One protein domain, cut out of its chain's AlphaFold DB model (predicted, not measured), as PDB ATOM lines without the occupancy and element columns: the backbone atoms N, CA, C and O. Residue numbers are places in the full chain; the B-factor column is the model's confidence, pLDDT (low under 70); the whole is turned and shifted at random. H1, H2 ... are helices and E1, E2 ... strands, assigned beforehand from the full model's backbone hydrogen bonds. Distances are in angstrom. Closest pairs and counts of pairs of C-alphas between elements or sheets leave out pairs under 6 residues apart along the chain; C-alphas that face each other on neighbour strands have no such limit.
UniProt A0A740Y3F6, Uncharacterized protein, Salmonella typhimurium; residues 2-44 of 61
ATOM      1  N   ASP A   2     153.904 102.054 130.948       77.19
ATOM      2  CA  ASP A   2     154.570 100.788 130.666       77.19
ATOM      3  C   ASP A   2     153.722  99.947 129.708       77.19
ATOM      4  O   ASP A   2     152.490  99.957 129.760       77.19
ATOM      5  N   ASN A   3     154.382  99.180 128.840       86.31
ATOM      6  CA  ASN A   3     153.727  98.368 127.809       86.31
ATOM      7  C   ASN A   3     152.681  97.392 128.392       86.31
ATOM      8  O   ASN A   3     151.670  97.097 127.761       86.31
ATOM      9  N   TRP A   4     152.887  96.915 129.624       91.94
ATOM     10  CA  TRP A   4     151.947  96.011 130.291       91.94
ATOM     11  C   TRP A   4     150.654  96.716 130.729       91.94
ATOM     12  O   TRP A   4     149.582  96.125 130.629       91.94
ATOM     13  N   GLN A   5     150.728  97.987 131.144       95.06
ATOM     14  CA  GLN A   5     149.555  98.764 131.557       95.06
ATOM     15  C   GLN A   5     148.633  99.019 130.367       95.06
ATOM     16  O   GLN A   5     147.420  98.866 130.478       95.06
ATOM     17  N   LEU A   6     149.213  99.354 129.209       95.44
ATOM     18  CA  LEU A   6     148.455  99.568 127.977       95.44
ATOM     19  C   LEU A   6     147.763  98.279 127.511       95.44
ATOM     20  O   LEU A   6     146.596  98.312 127.127       95.44
ATOM     21  N   LYS A   7     148.458  97.137 127.591       93.62
ATOM     22  CA  LYS A   7     147.877  95.822 127.280       93.62
ATOM     23  C   LYS A   7     146.729  95.464 128.222       93.62
ATOM     24  O   LYS A   7     145.678  95.053 127.747       93.62
ATOM     25  N   ALA A   8     146.902  95.670 129.528       94.81
ATOM     26  CA  ALA A   8     145.862  95.406 130.520       94.81
ATOM     27  C   ALA A   8     144.634  96.311 130.332       94.81
ATOM     28  O   ALA A   8     143.499  95.857 130.470       94.81
ATOM     29  N   LEU A   9     144.850  97.587 129.991       96.50
ATOM     30  CA  LEU A   9     143.762  98.511 129.688       96.50
ATOM     31  C   LEU A   9     142.992  98.064 128.446       96.50
ATOM     32  O   LEU A   9     141.770  97.979 128.501       96.50
ATOM     33  N   LYS A  10     143.703  97.723 127.366       96.25
ATOM     34  CA  LYS A  10     143.078  97.217 126.145       96.25
ATOM     35  C   LYS A  10     142.254  95.959 126.427       96.25
ATOM     36  O   LYS A  10     141.084  95.915 126.080       96.25
ATOM     37  N   GLN A  11     142.836  94.987 127.127       96.50
ATOM     38  CA  GLN A  11     142.142  93.753 127.490       96.50
ATOM     39  C   GLN A  11     140.862  94.030 128.292       96.50
ATOM     40  O   GLN A  11     139.828  93.427 128.032       96.50
ATOM     41  N   ARG A  12     140.898  94.970 129.245       97.50
ATOM     42  CA  ARG A  12     139.696  95.388 129.981       97.50
ATOM     43  C   ARG A  12     138.641  96.018 129.077       97.50
ATOM     44  O   ARG A  12     137.464  95.729 129.258       97.50
ATOM     45  N   THR A  13     139.044  96.882 128.150       98.19
ATOM     46  CA  THR A  13     138.127  97.513 127.195       98.19
ATOM     47  C   THR A  13     137.450  96.463 126.319       98.19
ATOM     48  O   THR A  13     136.222  96.419 126.295       98.19
ATOM     49  N   ASP A  14     138.232  95.580 125.700       98.00
ATOM     50  CA  ASP A  14     137.732  94.522 124.816       98.00
ATOM     51  C   ASP A  14     136.797  93.560 125.589       98.00
ATOM     52  O   ASP A  14     135.722  93.187 125.120       98.00
ATOM     53  N   ASN A  15     137.151  93.214 126.834       98.44
ATOM     54  CA  ASN A  15     136.313  92.371 127.689       98.44
ATOM     55  C   ASN A  15     134.985  93.043 128.066       98.44
ATOM     56  O   ASN A  15     133.947  92.380 128.100       98.44
ATOM     57  N   ASN A  16     135.004  94.344 128.361       98.50
ATOM     58  CA  ASN A  16     133.791  95.089 128.691       98.50
ATOM     59  C   ASN A  16     132.841  95.185 127.494       98.50
ATOM     60  O   ASN A  16     131.630  95.115 127.690       98.50
ATOM     61  N   GLU A  17     133.373  95.313 126.278       98.44
ATOM     62  CA  GLU A  17     132.578  95.283 125.047       98.44
ATOM     63  C   GLU A  17     131.853  93.939 124.905       98.44
ATOM     64  O   GLU A  17     130.627  93.914 124.814       98.44
ATOM     65  N   ALA A  18     132.569  92.816 125.043       98.06
ATOM     66  CA  ALA A  18     131.957  91.487 124.992       98.06
ATOM     67  C   ALA A  18     130.867  91.289 126.066       98.06
ATOM     68  O   ALA A  18     129.808  90.726 125.780       98.06
ATOM     69  N   ILE A  19     131.100  91.764 127.297       98.12
ATOM     70  CA  ILE A  19     130.104  91.713 128.381       98.12
ATOM     71  C   ILE A  19     128.862  92.534 128.021       98.12
ATOM     72  O   ILE A  19     127.745  92.067 128.239       98.12
ATOM     73  N   ALA A  20     129.042  93.741 127.482       98.06
ATOM     74  CA  ALA A  20     127.931  94.603 127.099       98.06
ATOM     75  C   ALA A  20     127.071  93.951 126.007       98.06
ATOM     76  O   ALA A  20     125.846  93.938 126.121       98.06
ATOM     77  N   GLU A  21     127.689  93.344 124.994       97.38
ATOM     78  CA  GLU A  21     126.947  92.647 123.944       97.38
ATOM     79  C   GLU A  21     126.202  91.411 124.471       97.38
ATOM     80  O   GLU A  21     125.043  91.195 124.121       97.38
ATOM     81  N   ALA A  22     126.832  90.619 125.344       97.00
ATOM     82  CA  ALA A  22     126.173  89.481 125.981       97.00
ATOM     83  C   ALA A  22     125.015  89.933 126.890       97.00
ATOM     84  O   ALA A  22     123.998  89.251 126.998       97.00
ATOM     85  N   HIS A  23     125.119  91.103 127.523       97.56
ATOM     86  CA  HIS A  23     124.017  91.669 128.298       97.56
ATOM     87  C   HIS A  23     122.817  92.033 127.411       97.56
ATOM     88  O   HIS A  23     121.675  91.764 127.785       97.56
ATOM     89  N   VAL A  24     123.062  92.583 126.217       97.31
ATOM     90  CA  VAL A  24     122.006  92.827 125.220       97.31
ATOM     91  C   VAL A  24     121.351  91.512 124.793       97.31
ATOM     92  O   VAL A  24     120.124  91.431 124.767       97.31
ATOM     93  N   ASP A  25     122.141  90.466 124.539       95.88
ATOM     94  CA  ASP A  25     121.607  89.136 124.218       95.88
ATOM     95  C   ASP A  25     120.714  88.586 125.323       95.88
ATOM     96  O   ASP A  25     119.651  88.044 125.031       95.88
ATOM     97  N   ALA A  26     121.100  88.762 126.587       95.25
ATOM     98  CA  ALA A  26     120.289  88.319 127.714       95.25
ATOM     99  C   ALA A  26     118.908  88.991 127.733       95.25
ATOM    100  O   ALA A  26     117.920  88.345 128.074       95.25
ATOM    101  N   GLY A  27     118.820  90.254 127.308       95.44
ATOM    102  CA  GLY A  27     117.545  90.955 127.153       95.44
ATOM    103  C   GLY A  27     116.646  90.379 126.052       95.44
ATOM    104  O   GLY A  27     115.426  90.480 126.159       95.44
ATOM    105  N   VAL A  28     117.222  89.761 125.016       94.06
ATOM    106  CA  VAL A  28     116.486  89.228 123.854       94.06
ATOM    107  C   VAL A  28     116.184  87.732 123.995       94.06
ATOM    108  O   VAL A  28     115.065  87.298 123.737       94.06
ATOM    109  N   TYR A  29     117.171  86.943 124.415       90.88
ATOM    110  CA  TYR A  29     117.131  85.477 124.449       90.88
ATOM    111  C   TYR A  29     116.992  84.910 125.871       90.88
ATOM    112  O   TYR A  29     117.016  83.696 126.065       90.88
ATOM    113  N   GLY A  30     116.883  85.776 126.882       91.12
ATOM    114  CA  GLY A  30     116.824  85.417 128.301       91.12
ATOM    115  C   GLY A  30     118.188  85.123 128.933       91.12
ATOM    116  O   GLY A  30     118.308  85.165 130.155       91.12
ATOM    117  N   GLN A  31     119.218  84.841 128.127       91.12
ATOM    118  CA  GLN A  31     120.586  84.569 128.579       91.12
ATOM    119  C   GLN A  31     121.621  85.109 127.581       91.12
ATOM    120  O   GLN A  31     121.375  85.137 126.376       91.12
ATOM    121  N   GLY A  32     122.779  85.520 128.097       94.44
ATOM    122  CA  GLY A  32     123.921  86.002 127.324       94.44
ATOM    123  C   GLY A  32     125.154  85.157 127.605       94.44
ATOM    124  O   GLY A  32     125.423  84.828 128.762       94.44
ATOM    125  N   TRP A  33     125.902  84.801 126.562       95.00
ATOM    126  CA  TRP A  33     126.957  83.795 126.663       95.00
ATOM    127  C   TRP A  33     128.326  84.377 126.361       95.00
ATOM    128  O   TRP A  33     128.539  85.058 125.358       95.00
ATOM    129  N   LEU A  34     129.273  84.063 127.239       96.88
ATOM    130  CA  LEU A  34     130.659  84.486 127.131       96.88
ATOM    131  C   LEU A  34     131.562  83.260 127.139       96.88
ATOM    132  O   LEU A  34     131.410  82.362 127.968       96.88
ATOM    133  N   LYS A  35     132.539  83.251 126.237       95.94
ATOM    134  CA  LYS A  35     133.663  82.319 126.266       95.94
ATOM    135  C   LYS A  35     134.897  83.042 126.780       95.94
ATOM    136  O   LYS A  35     135.207  84.137 126.316       95.94
ATOM    137  N   VAL A  36     135.605  82.397 127.699       97.00
ATOM    138  CA  VAL A  36     136.884  82.867 128.238       97.00
ATOM    139  C   VAL A  36     138.010  82.072 127.581       97.00
ATOM    140  O   VAL A  36     137.895  80.851 127.448       97.00
ATOM    141  N   ASP A  37     139.068  82.745 127.135       96.81
ATOM    142  CA  ASP A  37     140.285  82.083 126.652       96.81
ATOM    143  C   ASP A  37     141.326  81.865 127.769       96.81
ATOM    144  O   ASP A  37     141.143  82.277 128.914       96.81
ATOM    145  N   GLU A  38     142.440  81.210 127.433       96.62
ATOM    146  CA  GLU A  38     143.535  80.906 128.371       96.62
ATOM    147  C   GLU A  38     144.222  82.150 128.967       96.62
ATOM    148  O   GLU A  38     144.903  82.056 129.986       96.62
ATOM    149  N   HIS A  39     144.025  83.322 128.359       94.25
ATOM    150  CA  HIS A  39     144.588  84.599 128.790       94.25
ATOM    151  C   HIS A  39     143.566  85.472 129.539       94.25
ATOM    152  O   HIS A  39     143.892  86.597 129.925       94.25
ATOM    153  N   GLY A  40     142.336  84.987 129.738       95.06
ATOM    154  CA  GLY A  40     141.258  85.734 130.381       95.06
ATOM    155  C   GLY A  40     140.567  86.761 129.476       95.06
ATOM    156  O   GLY A  40     139.865  87.638 129.987       95.06
ATOM    157  N   ASN A  41     140.750  86.691 128.153       97.88
ATOM    158  CA  ASN A  41     139.954  87.497 127.227       97.88
ATOM    159  C   ASN A  41     138.558  86.901 127.084       97.88
ATOM    160  O   ASN A  41     138.386  85.683 126.977       97.88
ATOM    161  N   LEU A  42     137.566  87.778 127.040       98.12
ATOM    162  CA  LEU A  42     136.172  87.430 126.849       98.12
ATOM    163  C   LEU A  42     135.799  87.582 125.382       98.12
ATOM    164  O   LEU A  42     136.190  88.533 124.709       98.12
ATOM    165  N   ARG A  43     134.998  86.643 124.891       96.94
ATOM    166  CA  ARG A  43     134.343  86.732 123.588       96.94
ATOM    167  C   ARG A  43     132.869  86.427 123.757       96.94
ATOM    168  O   ARG A  43     132.522  85.409 124.360       96.94
ATOM    169  N   ARG A  44     132.019  87.283 123.195       95.94
ATOM    170  CA  ARG A  44     130.596  86.995 123.023       95.94
ATOM    171  C   ARG A  44     130.436  85.714 122.208       95.94
ATOM    172  O   ARG A  44     131.133  85.507 121.212       95.94
TER     173      ARG A  44
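This is residues 2 to 44 of the 61 residues of an uncharacterized protein of Salmonella typhimurium (UniProt A0A740Y3F6). One long helix, H1, has a small two-stranded hairpin, E1 and E2, folded back along it beside residues 11 to 26, with E2 the nearer strand. Residues 2 to 10, of which 3 to 10 belong to H1, stick out free. The 43 printed residues hold H1, E1 and E2 in that order; the sheet E1 - E2 is antiparallel and the class mixed. The whole is loose, with a radius of gyration of the C-alphas of 12.1 A and spans of 41 by 18 by 7 A.

Every O i to N i+4 pair of H1, residues 3 to 29, is within hydrogen-bond range. Its closest C-alphas to E1, residues 33 to 36, are Ala 22 and Trp 33, 5.8 A apart. To E2, residues 42 to 44, they are Asn 15 and Leu 42, 5.0 A apart. The hairpin E1 and E2 is antiparallel at 150 degrees, with N 35 and O 43 within hydrogen-bond range at 2.9 A.

H1 runs 38.9 A from C-alpha 3 at (153.727, 98.368, 127.809). E1 spans 10.1 A and E2 6.8 A, ending at C-alpha 44, (130.596, 86.995, 123.023).

The C-alphas farthest apart, Asp 2 and Tyr 29, are 40.9 A apart. The printed part has no cut, both links are tight, and no printed residue is under pLDDT 70.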